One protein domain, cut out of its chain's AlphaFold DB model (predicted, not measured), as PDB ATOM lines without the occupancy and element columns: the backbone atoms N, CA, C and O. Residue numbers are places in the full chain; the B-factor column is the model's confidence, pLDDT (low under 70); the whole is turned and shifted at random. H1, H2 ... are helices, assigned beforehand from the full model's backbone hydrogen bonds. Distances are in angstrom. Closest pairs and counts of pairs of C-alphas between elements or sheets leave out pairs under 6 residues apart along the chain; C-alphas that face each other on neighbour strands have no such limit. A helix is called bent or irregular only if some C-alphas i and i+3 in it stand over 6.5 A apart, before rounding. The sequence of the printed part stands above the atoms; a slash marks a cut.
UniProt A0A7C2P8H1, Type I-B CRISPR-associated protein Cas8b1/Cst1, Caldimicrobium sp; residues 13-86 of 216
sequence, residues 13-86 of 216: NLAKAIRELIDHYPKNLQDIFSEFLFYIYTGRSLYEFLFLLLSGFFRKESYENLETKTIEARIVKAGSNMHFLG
ATOM      1  N   ASN A  13      63.970 -29.540 -57.218       92.56
ATOM      2  CA  ASN A  13      63.808 -28.921 -55.901       92.56
ATOM      3  C   ASN A  13      62.616 -29.503 -55.135       92.56
ATOM      4  O   ASN A  13      62.728 -29.739 -53.936       92.56
ATOM      5  N   LEU A  14      61.495 -29.776 -55.813       94.50
ATOM      6  CA  LEU A  14      60.337 -30.415 -55.189       94.50
ATOM      7  C   LEU A  14      60.639 -31.866 -54.808       94.50
ATOM      8  O   LEU A  14      60.326 -32.275 -53.696       94.50
ATOM      9  N   ALA A  15      61.317 -32.620 -55.675       93.88
ATOM     10  CA  ALA A  15      61.769 -33.972 -55.357       93.88
ATOM     11  C   ALA A  15      62.712 -33.980 -54.141       93.88
ATOM     12  O   ALA A  15      62.574 -34.823 -53.256       93.88
ATOM     13  N   LYS A  16      63.629 -33.005 -54.066       94.25
ATOM     14  CA  LYS A  16      64.507 -32.802 -52.909       94.25
ATOM     15  C   LYS A  16      63.708 -32.497 -51.637       94.25
ATOM     16  O   LYS A  16      63.916 -33.174 -50.638       94.25
ATOM     17  N   ALA A  17      62.790 -31.531 -51.682       95.31
ATOM     18  CA  ALA A  17      61.974 -31.141 -50.532       95.31
ATOM     19  C   ALA A  17      61.103 -32.296 -50.018       95.31
ATOM     20  O   ALA A  17      61.068 -32.541 -48.816       95.31
ATOM     21  N   ILE A  18      60.460 -33.047 -50.920       95.81
ATOM     22  CA  ILE A  18      59.686 -34.243 -50.562       95.81
ATOM     23  C   ILE A  18      60.598 -35.256 -49.868       95.81
ATOM     24  O   ILE A  18      60.304 -35.652 -48.749       95.81
ATOM     25  N   ARG A  19      61.729 -35.621 -50.484       95.00
ATOM     26  CA  ARG A  19      62.655 -36.611 -49.917       95.00
ATOM     27  C   ARG A  19      63.192 -36.216 -48.539       95.00
ATOM     28  O   ARG A  19      63.406 -37.084 -47.710       95.00
ATOM     29  N   GLU A  20      63.461 -34.933 -48.314       94.38
ATOM     30  CA  GLU A  20      64.052 -34.460 -47.055       94.38
ATOM     31  C   GLU A  20      63.015 -34.274 -45.939       94.38
ATOM     32  O   GLU A  20      63.346 -34.429 -44.765       94.38
ATOM     33  N   LEU A  21      61.772 -33.912 -46.275       96.12
ATOM     34  CA  LEU A  21      60.825 -33.388 -45.288       96.12
ATOM     35  C   LEU A  21      59.508 -34.158 -45.191       96.12
ATOM     36  O   LEU A  21      58.855 -34.040 -44.161       96.12
ATOM     37  N   ILE A  22      59.085 -34.933 -46.195       95.44
ATOM     38  CA  ILE A  22      57.725 -35.509 -46.200       95.44
ATOM     39  C   ILE A  22      57.467 -36.450 -45.016       95.44
ATOM     40  O   ILE A  22      56.397 -36.386 -44.414       95.44
ATOM     41  N   ASP A  23      58.469 -37.240 -44.625       95.00
ATOM     42  CA  ASP A  23      58.384 -38.180 -43.498       95.00
ATOM     43  C   ASP A  23      58.291 -37.462 -42.141       95.00
ATOM     44  O   ASP A  23      57.840 -38.028 -41.147       95.00
ATOM     45  N   HIS A  24      58.651 -36.177 -42.117       95.69
ATOM     46  CA  HIS A  24      58.577 -35.295 -40.958       95.69
ATOM     47  C   HIS A  24      57.311 -34.421 -40.963       95.69
ATOM     48  O   HIS A  24      57.238 -33.440 -40.218       95.69
ATOM     49  N   TYR A  25      56.315 -34.734 -41.803       97.56
ATOM     50  CA  TYR A  25      55.064 -33.982 -41.828       97.56
ATOM     51  C   TYR A  25      54.371 -34.023 -40.448       97.56
ATOM     52  O   TYR A  25      54.156 -35.110 -39.896       97.56
ATOM     53  N   PRO A  26      53.979 -32.873 -39.864       96.06
ATOM     54  CA  PRO A  26      53.494 -32.849 -38.488       96.06
ATOM     55  C   PRO A  26      52.194 -33.635 -38.284       96.06
ATOM     56  O   PRO A  26      51.186 -33.404 -38.953       96.06
ATOM     57  N   LYS A  27      52.184 -34.535 -37.290       93.62
ATOM     58  CA  LYS A  27      51.030 -35.401 -36.975       93.62
ATOM     59  C   LYS A  27      49.752 -34.624 -36.641       93.62
ATOM     60  O   LYS A  27      48.665 -35.056 -36.999       93.62
ATOM     61  N   ASN A  28      49.868 -33.468 -35.994       91.06
ATOM     62  CA  ASN A  28      48.719 -32.627 -35.646       91.06
ATOM     63  C   ASN A  28      48.161 -31.817 -36.834       91.06
ATOM     64  O   ASN A  28      47.237 -31.036 -36.639       91.06
ATOM     65  N   LEU A  29      48.736 -31.959 -38.033       95.38
ATOM     66  CA  LEU A  29      48.298 -31.283 -39.257       95.38
ATOM     67  C   LEU A  29      47.812 -32.275 -40.327       95.38
ATOM     68  O   LEU A  29      47.586 -31.884 -41.465       95.38
ATOM     69  N   GLN A  30      47.645 -33.559 -39.989       95.69
ATOM     70  CA  GLN A  30      47.278 -34.606 -40.955       95.69
ATOM     71  C   GLN A  30      45.958 -34.318 -41.683       95.69
ATOM     72  O   GLN A  30      45.841 -34.609 -42.873       95.69
ATOM     73  N   ASP A  31      45.015 -33.652 -41.018       94.88
ATOM     74  CA  ASP A  31      43.719 -33.273 -41.593       94.88
ATOM     75  C   ASP A  31      43.828 -32.324 -42.800       94.88
ATOM     76  O   ASP A  31      42.879 -32.205 -43.568       94.88
ATOM     77  N   ILE A  32      44.977 -31.660 -42.982       97.25
ATOM     78  CA  ILE A  32      45.266 -30.773 -44.121       97.25
ATOM     79  C   ILE A  32      46.418 -31.277 -44.998       97.25
ATOM     80  O   ILE A  32      46.965 -30.526 -45.815       97.25
ATOM     81  N   PHE A  33      46.811 -32.545 -44.848       98.12
ATOM     82  CA  PHE A  33      47.891 -33.134 -45.639       98.12
ATOM     83  C   PHE A  33      47.556 -33.143 -47.134       98.12
ATOM     84  O   PHE A  33      48.413 -32.845 -47.966       98.12
ATOM     85  N   SER A  34      46.297 -33.416 -47.489       97.56
ATOM     86  CA  SER A  34      45.861 -33.467 -48.890       97.56
ATOM     87  C   SER A  34      45.936 -32.096 -49.579       97.56
ATOM     88  O   SER A  34      46.397 -31.983 -50.716       97.56
ATOM     89  N   GLU A  35      45.564 -31.038 -48.861       98.25
ATOM     90  CA  GLU A  35      45.636 -29.648 -49.295       98.25
ATOM     91  C   GLU A  35      47.095 -29.205 -49.434       98.25
ATOM     92  O   GLU A  35      47.450 -28.541 -50.409       98.25
ATOM     93  N   PHE A  36      47.957 -29.616 -48.500       98.38
ATOM     94  CA  PHE A  36      49.398 -29.399 -48.595       98.38
ATOM     95  C   PHE A  36      49.991 -30.066 -49.848       98.38
ATOM     96  O   PHE A  36      50.677 -29.395 -50.623       98.38
ATOM     97  N   LEU A  37      49.684 -31.347 -50.093       97.31
ATOM     98  CA  LEU A  37      50.136 -32.065 -51.289       97.31
ATOM     99  C   LEU A  37      49.664 -31.376 -52.574       97.31
ATOM    100  O   LEU A  37      50.434 -31.240 -53.526       97.31
ATOM    101  N   PHE A  38      48.421 -30.893 -52.592       96.44
ATOM    102  CA  PHE A  38      47.895 -30.135 -53.720       96.44
ATOM    103  C   PHE A  38      48.700 -28.853 -53.972       96.44
ATOM    104  O   PHE A  38      49.047 -28.567 -55.119       96.44
ATOM    105  N   TYR A  39      49.028 -28.092 -52.923       97.38
ATOM    106  CA  TYR A  39      49.807 -26.857 -53.053       97.38
ATOM    107  C   TYR A  39      51.191 -27.121 -53.645       97.38
ATOM    108  O   TYR A  39      51.557 -26.488 -54.637       97.38
ATOM    109  N   ILE A  40      51.931 -28.091 -53.101       95.69
ATOM    110  CA  ILE A  40      53.286 -28.379 -53.586       95.69
ATOM    111  C   ILE A  40      53.272 -28.966 -55.003       95.69
ATOM    112  O   ILE A  40      54.128 -28.617 -55.811       95.69
ATOM    113  N   TYR A  41      52.277 -29.796 -55.339       92.31
ATOM    114  CA  TYR A  41      52.150 -30.389 -56.672       92.31
ATOM    115  C   TYR A  41      51.799 -29.347 -57.739       92.31
ATOM    116  O   TYR A  41      52.312 -29.394 -58.853       92.31
ATOM    117  N   THR A  42      50.945 -28.380 -57.399       93.50
ATOM    118  CA  THR A  42      50.534 -27.307 -58.319       93.50
ATOM    119  C   THR A  42      51.491 -26.113 -58.329       93.50
ATOM    120  O   THR A  42      51.243 -25.141 -59.041       93.50
ATOM    121  N   GLY A  43      52.584 -26.168 -57.560       93.69
ATOM    122  CA  GLY A  43      53.562 -25.084 -57.461       93.69
ATOM    123  C   GLY A  43      53.032 -23.831 -56.756       93.69
ATOM    124  O   GLY A  43      53.593 -22.749 -56.928       93.69
ATOM    125  N   ARG A  44      51.949 -23.950 -55.980       95.81
ATOM    126  CA  ARG A  44      51.417 -22.851 -55.168       95.81
ATOM    127  C   ARG A  44      52.302 -22.610 -53.951       95.81
ATOM    128  O   ARG A  44      52.906 -23.526 -53.399       95.81
ATOM    129  N   SER A  45      52.345 -21.356 -53.515       96.19
ATOM    130  CA  SER A  45      53.187 -20.936 -52.398       96.19
ATOM    131  C   SER A  45      52.665 -21.472 -51.066       96.19
ATOM    132  O   SER A  45      51.512 -21.240 -50.699       96.19
ATOM    133  N   LEU A  46      53.532 -22.101 -50.275       98.19
ATOM    134  CA  LEU A  46      53.195 -22.492 -48.905       98.19
ATOM    135  C   LEU A  46      53.099 -21.289 -47.955       98.19
ATOM    136  O   LEU A  46      52.521 -21.404 -46.877       98.19
ATOM    137  N   TYR A  47      53.572 -20.107 -48.360       97.94
ATOM    138  CA  TYR A  47      53.273 -18.869 -47.638       97.94
ATOM    139  C   TYR A  47      51.813 -18.440 -47.789       97.94
ATOM    140  O   TYR A  47      51.218 -17.933 -46.842       97.94
ATOM    141  N   GLU A  48      51.207 -18.682 -48.954       97.81
ATOM    142  CA  GLU A  48      49.768 -18.479 -49.141       97.81
ATOM    143  C   GLU A  48      48.971 -19.503 -48.322       97.81
ATOM    144  O   GLU A  48      48.001 -19.145 -47.657       97.81
ATOM    145  N   PHE A  49      49.430 -20.757 -48.286       98.50
ATOM    146  CA  PHE A  49      48.861 -21.795 -47.424       98.50
ATOM    147  C   PHE A  49      48.870 -21.378 -45.942       98.50
ATOM    148  O   PHE A  49      47.839 -21.417 -45.269       98.50
ATOM    149  N   LEU A  50      50.018 -20.902 -45.445       98.44
ATOM    150  CA  LEU A  50      50.160 -20.365 -44.090       98.44
ATOM    151  C   LEU A  50      49.258 -19.154 -43.849       98.44
ATOM    152  O   LEU A  50      48.635 -19.064 -42.795       98.44
ATOM    153  N   PHE A  51      49.155 -18.233 -44.809       98.44
ATOM    154  CA  PHE A  51      48.250 -17.093 -44.700       98.44
ATOM    155  C   PHE A  51      46.799 -17.530 -44.473       98.44
ATOM    156  O   PHE A  51      46.127 -16.972 -43.605       98.44
ATOM    157  N   LEU A  52      46.321 -18.524 -45.224       98.12
ATOM    158  CA  LEU A  52      44.960 -19.043 -45.098       98.12
ATOM    159  C   LEU A  52      44.736 -19.711 -43.736       98.12
ATOM    160  O   LEU A  52      43.747 -19.399 -43.070       98.12
ATOM    161  N   LEU A  53      45.676 -20.549 -43.280       97.88
ATOM    162  CA  LEU A  53      45.611 -21.159 -41.945       97.88
ATOM    163  C   LEU A  53      45.555 -20.100 -40.841       97.88
ATOM    164  O   LEU A  53      44.672 -20.130 -39.988       97.88
ATOM    165  N   LEU A  54      46.483 -19.141 -40.869       97.94
ATOM    166  CA  LEU A  54      46.569 -18.094 -39.854       97.94
ATOM    167  C   LEU A  54      45.352 -17.166 -39.888       97.94
ATOM    168  O   LEU A  54      44.872 -16.750 -38.839       97.94
ATOM    169  N   SER A  55      44.810 -16.879 -41.073       96.94
ATOM    170  CA  SER A  55      43.562 -16.120 -41.201       96.94
ATOM    171  C   SER A  55      42.412 -16.841 -40.510       96.94
ATOM    172  O   SER A  55      41.700 -16.219 -39.723       96.94
ATOM    173  N   GLY A  56      42.270 -18.148 -40.750       96.69
ATOM    174  CA  GLY A  56      41.291 -18.987 -40.066       96.69
ATOM    175  C   GLY A  56      41.453 -18.963 -38.550       96.69
ATOM    176  O   GLY A  56      40.474 -18.782 -37.833       96.69
ATOM    177  N   PHE A  57      42.693 -19.090 -38.073       96.12
ATOM    178  CA  PHE A  57      43.003 -19.093 -36.646       96.12
ATOM    179  C   PHE A  57      42.695 -17.756 -35.962       96.12
ATOM    180  O   PHE A  57      42.089 -17.753 -34.894       96.12
ATOM    181  N   PHE A  58      43.082 -16.625 -36.561       95.25
ATOM    182  CA  PHE A  58      42.877 -15.313 -35.942       95.25
ATOM    183  C   PHE A  58      41.447 -14.795 -36.097       95.25
ATOM    184  O   PHE A  58      40.971 -14.080 -35.232       95.25
ATOM    185  N   ARG A  59      40.738 -15.140 -37.177       93.38
ATOM    186  CA  ARG A  59      39.401 -14.596 -37.474       93.38
ATOM    187  C   ARG A  59      38.317 -15.671 -37.405       93.38
ATOM    188  O   ARG A  59      37.481 -15.752 -38.301       93.38
ATOM    189  N   LYS A  60      38.325 -16.502 -36.356       90.06
ATOM    190  CA  LYS A  60      37.424 -17.668 -36.219       90.06
ATOM    191  C   LYS A  60      35.956 -17.317 -36.456       90.06
ATOM    192  O   LYS A  60      35.293 -17.970 -37.256       90.06
ATOM    193  N   GLU A  61      35.487 -16.241 -35.829       88.38
ATOM    194  CA  GLU A  61      34.104 -15.758 -35.947       88.38
ATOM    195  C   GLU A  61      33.740 -15.372 -37.387       88.38
ATOM    196  O   GLU A  61      32.634 -15.632 -37.851       88.38
ATOM    197  N   SER A  62      34.695 -14.827 -38.149       89.31
ATOM    198  CA  SER A  62      34.477 -14.479 -39.560       89.31
ATOM    199  C   SER A  62      34.257 -15.704 -40.457       89.31
ATOM    200  O   SER A  62      33.817 -15.548 -41.595       89.31
ATOM    201  N   TYR A  63      34.561 -16.911 -39.970       90.19
ATOM    202  CA  TYR A  63      34.526 -18.158 -40.736       90.19
ATOM    203  C   TYR A  63      33.655 -19.249 -40.099       90.19
ATOM    204  O   TYR A  63      33.731 -20.409 -40.515       90.19
ATOM    205  N   GLU A  64      32.806 -18.908 -39.125       84.69
ATOM    206  CA  GLU A  64      31.948 -19.876 -38.425       84.69
ATOM    207  C   GLU A  64      31.111 -20.708 -39.415       84.69
ATOM    208  O   GLU A  64      31.141 -21.942 -39.378       84.69
ATOM    209  N   ASN A  65      30.504 -20.025 -40.392       88.69
ATOM    210  CA  ASN A  65      29.634 -20.596 -41.425       88.69
ATOM    211  C   ASN A  65      30.342 -20.849 -42.770       88.69
ATOM    212  O   ASN A  65      29.687 -20.945 -43.809       88.69
ATOM    213  N   LEU A  66      31.678 -20.904 -42.789       91.69
ATOM    214  CA  LEU A  66      32.431 -21.093 -44.027       91.69
ATOM    215  C   LEU A  66      32.175 -22.487 -44.624       91.69
ATOM    216  O   LEU A  66      32.516 -23.507 -44.022       91.69
ATOM    217  N   GLU A  67      31.631 -22.532 -45.840       91.56
ATOM    218  CA  GLU A  67      31.472 -23.774 -46.596       91.56
ATOM    219  C   GLU A  67      32.825 -24.299 -47.108       91.56
ATOM    220  O   GLU A  67      33.588 -23.585 -47.756       91.56
ATOM    221  N   THR A  68      33.103 -25.587 -46.916       91.75
ATOM    222  CA  THR A  68      34.398 -26.229 -47.223       91.75
ATOM    223  C   THR A  68      34.517 -26.770 -48.658       91.75
ATOM    224  O   THR A  68      35.225 -27.745 -48.930       91.75
ATOM    225  N   LYS A  69      33.826 -26.131 -49.613       93.75
ATOM    226  CA  LYS A  69      33.754 -26.585 -51.015       93.75
ATOM    227  C   LYS A  69      35.078 -26.411 -51.769       93.75
ATOM    228  O   LYS A  69      35.386 -27.212 -52.650       93.75
ATOM    229  N   THR A  70      35.874 -25.401 -51.419       95.81
ATOM    230  CA  THR A  70      37.180 -25.132 -52.041       95.81
ATOM    231  C   THR A  70      38.342 -25.586 -51.160       95.81
ATOM    232  O   THR A  70      38.187 -25.784 -49.953       95.81
ATOM    233  N   ILE A  71      39.516 -25.749 -51.771       96.31
ATOM    234  CA  ILE A  71      40.760 -26.090 -51.066       96.31
ATOM    235  C   ILE A  71      41.102 -24.985 -50.067       96.31
ATOM    236  O   ILE A  71      41.366 -25.256 -48.901       96.31
ATOM    237  N   GLU A  72      41.014 -23.731 -50.501       97.00
ATOM    238  CA  GLU A  72      41.308 -22.563 -49.682       97.00
ATOM    239  C   GLU A  72      40.370 -22.489 -48.471       97.00
ATOM    240  O   GLU A  72      40.823 -22.254 -47.352       97.00
ATOM    241  N   ALA A  73      39.075 -22.767 -48.663       96.75
ATOM    242  CA  ALA A  73      38.107 -22.776 -47.573       96.75
ATOM    243  C   ALA A  73      38.374 -23.898 -46.559       96.75
ATOM    244  O   ALA A  73      38.208 -23.683 -45.359       96.75
ATOM    245  N   ARG A  74      38.832 -25.075 -47.009       97.56
ATOM    246  CA  ARG A  74      39.249 -26.163 -46.109       97.56
ATOM    247  C   ARG A  74      40.467 -25.786 -45.275       97.56
ATOM    248  O   ARG A  74      40.454 -26.020 -44.071       97.56
ATOM    249  N   ILE A  75      41.458 -25.131 -45.878       98.19
ATOM    250  CA  ILE A  75      42.646 -24.639 -45.166       98.19
ATOM    251  C   ILE A  75      42.241 -23.597 -44.113       98.19
ATOM    252  O   ILE A  75      42.621 -23.713 -42.949       98.19
ATOM    253  N   VAL A  76      41.414 -22.611 -44.479       97.94
ATOM    254  CA  VAL A  76      40.905 -21.606 -43.528       97.94
ATOM    255  C   VAL A  76      40.116 -22.272 -42.399       97.94
ATOM    256  O   VAL A  76      40.338 -21.963 -41.227       97.94
ATOM    257  N   LYS A  77      39.231 -23.226 -42.716       96.50
ATOM    258  CA  LYS A  77      38.453 -23.941 -41.698       96.50
ATOM    259  C   LYS A  77      39.358 -24.723 -40.746       96.50
ATOM    260  O   LYS A  77      39.160 -24.641 -39.536       96.50
ATOM    261  N   ALA A  78      40.380 -25.404 -41.261       96.31
ATOM    262  CA  ALA A  78      41.361 -26.096 -40.433       96.31
ATOM    263  C   ALA A  78      42.079 -25.136 -39.478       96.31
ATOM    264  O   ALA A  78      42.165 -25.419 -38.288       96.31
ATOM    265  N   GLY A  79      42.496 -23.963 -39.964       96.25
ATOM    266  CA  GLY A  79      43.043 -22.899 -39.124       96.25
ATOM    267  C   GLY A  79      42.082 -22.460 -38.014       96.25
ATOM    268  O   GLY A  79      42.482 -22.353 -36.857       96.25
ATOM    269  N   SER A  80      40.797 -22.274 -38.334       95.19
ATOM    270  CA  SER A  80      39.777 -21.880 -37.345       95.19
ATOM    271  C   SER A  80      39.546 -22.930 -36.253       95.19
ATOM    272  O   SER A  80      39.247 -22.578 -35.110       95.19
ATOM    273  N   ASN A  81      39.756 -24.206 -36.587       93.19
ATOM    274  CA  ASN A  81      39.628 -25.327 -35.663       93.19
ATOM    275  C   ASN A  81      40.871 -25.515 -34.771       93.19
ATOM    276  O   ASN A  81      40.808 -26.273 -33.807       93.19
ATOM    277  N   MET A  82      41.998 -24.846 -35.048       93.00
ATOM    278  CA  MET A  82      43.193 -24.963 -34.206       93.00
ATOM    279  C   MET A  82      42.987 -24.269 -32.854       93.00
ATOM    280  O   MET A  82      42.524 -23.126 -32.781       93.00
ATOM    281  N   HIS A  83      43.379 -24.942 -31.774       89.75
ATOM    282  CA  HIS A  83      43.344 -24.372 -30.423       89.75
ATOM    283  C   HIS A  83      44.529 -23.441 -30.159       89.75
ATOM    284  O   HIS A  83      44.331 -22.356 -29.627       89.75
ATOM    285  N   PHE A  84      45.722 -23.818 -30.620       90.56
ATOM    286  CA  PHE A  84      46.955 -23.056 -30.450       90.56
ATOM    287  C   PHE A  84      47.808 -23.094 -31.723       90.56
ATOM    288  O   PHE A  84      47.684 -24.003 -32.547       90.56
ATOM    289  N   LEU A  85      48.708 -22.118 -31.862       93.19
ATOM    290  CA  LEU A  85      49.778 -22.143 -32.861       93.19
ATOM    291  C   LEU A  85      51.063 -22.679 -32.229       93.19
ATOM    292  O   LEU A  85      51.326 -22.473 -31.045       93.19
ATOM    293  N   GLY A  86      51.890 -23.351 -33.026       92.69
ATOM    294  CA  GLY A  86      53.114 -23.969 -32.528       92.69
ATOM    295  C   GLY A  86      54.186 -24.156 -33.599       92.69
ATOM    296  O   GLY A  86      53.941 -23.890 -34.781       92.69
TER     297      GLY A  86
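This is residues 13 to 86 of the 216 residues of the protein "Type I-B CRISPR-associated protein Cas8b1/Cst1" of Caldimicrobium sp (UniProt A0A7C2P8H1). Three helices, H2, H3 and H5, make a core whose centres form a triangle: H3 packs slantwise on H5, and H2 packs on both through short stretches. H1 lies at one end of the long axis, beside H2 and not clearly touching it, and the short H4 packs on H5 at the other end. The printed part has 74 residues with five named helices, H1 to H5 along the chain, and no named strand; its class is all helix. It is compact, with a radius of gyration of the C-alphas of 12.7 A, yet elongated in outline, spanning 39 by 24 by 17 A.

Find C-alpha 13 at (63.808, -28.921, -55.901); there H1 begins and runs over residues 13 to 24, 17.1 A long. It is irregular: C-alphas 20 and 23 are 7.7 A apart. Next look at residues 27 to 41, H2, the longest helix by residues, 20.4 A long and also irregular, with C-alphas 28 and 31 at 7.8 A. H3 begins at C-alpha 46 at (53.195, -22.492, -48.905) and takes residues 46 to 58, 18.1 A. H4 is residues 60 to 63, 5.4 A. H5, residues 71 to 81, measures 15.5 A and ends at C-alpha 81 at (39.628, -25.327, -35.663).

Begin at H5, the hub, which touches H2, H3 and H4. Look at Leu 53 and Gly 79, the closest C-alphas of H3 and H5, 4.2 A apart; these helices touch at a steep tilt of 42 degrees, running the same way. H2 touches H5 with residues 31 to 35 alone, closest at the C-alphas of Glu 35 and Ile 71, 6.3 A, at a shallow tilt of 19 degrees, opposite ways. H2 and H3 form a helical hairpin at a steep tilt of 41 degrees; residues 36 to 40 touch residues 46 to 49, with the C-alphas of Tyr 39 and Leu 46 closest at 6.9 A. With 1 of these 3 pairs at a shallow tilt, the packing is mostly crossed, but only just. H4 touches H5, closest at the C-alphas of Lys 60 and Ser 80, 5.0 A. H1 is close to H2 but not clearly touching, with the C-alphas of Leu 14 and Ile 40 closest at 7.5 A; it is apart from H3, H4 and H5. In H3 and H5 every O i to N i+4 pair is within hydrogen-bond range, in H1 6 of 8 and in H2 6 of 11; H4 is too short for such a pair.

The two C-alphas farthest apart are those of Lys 16 and Glu 61, 38.8 A. The printed part has no cut. The links H1 to H2, H2 to H3 and H3 to H4 are tight; H4 to H5, 7 residues, is short. The mean pLDDT of the printed part is 95.0, and no printed residue is under 70.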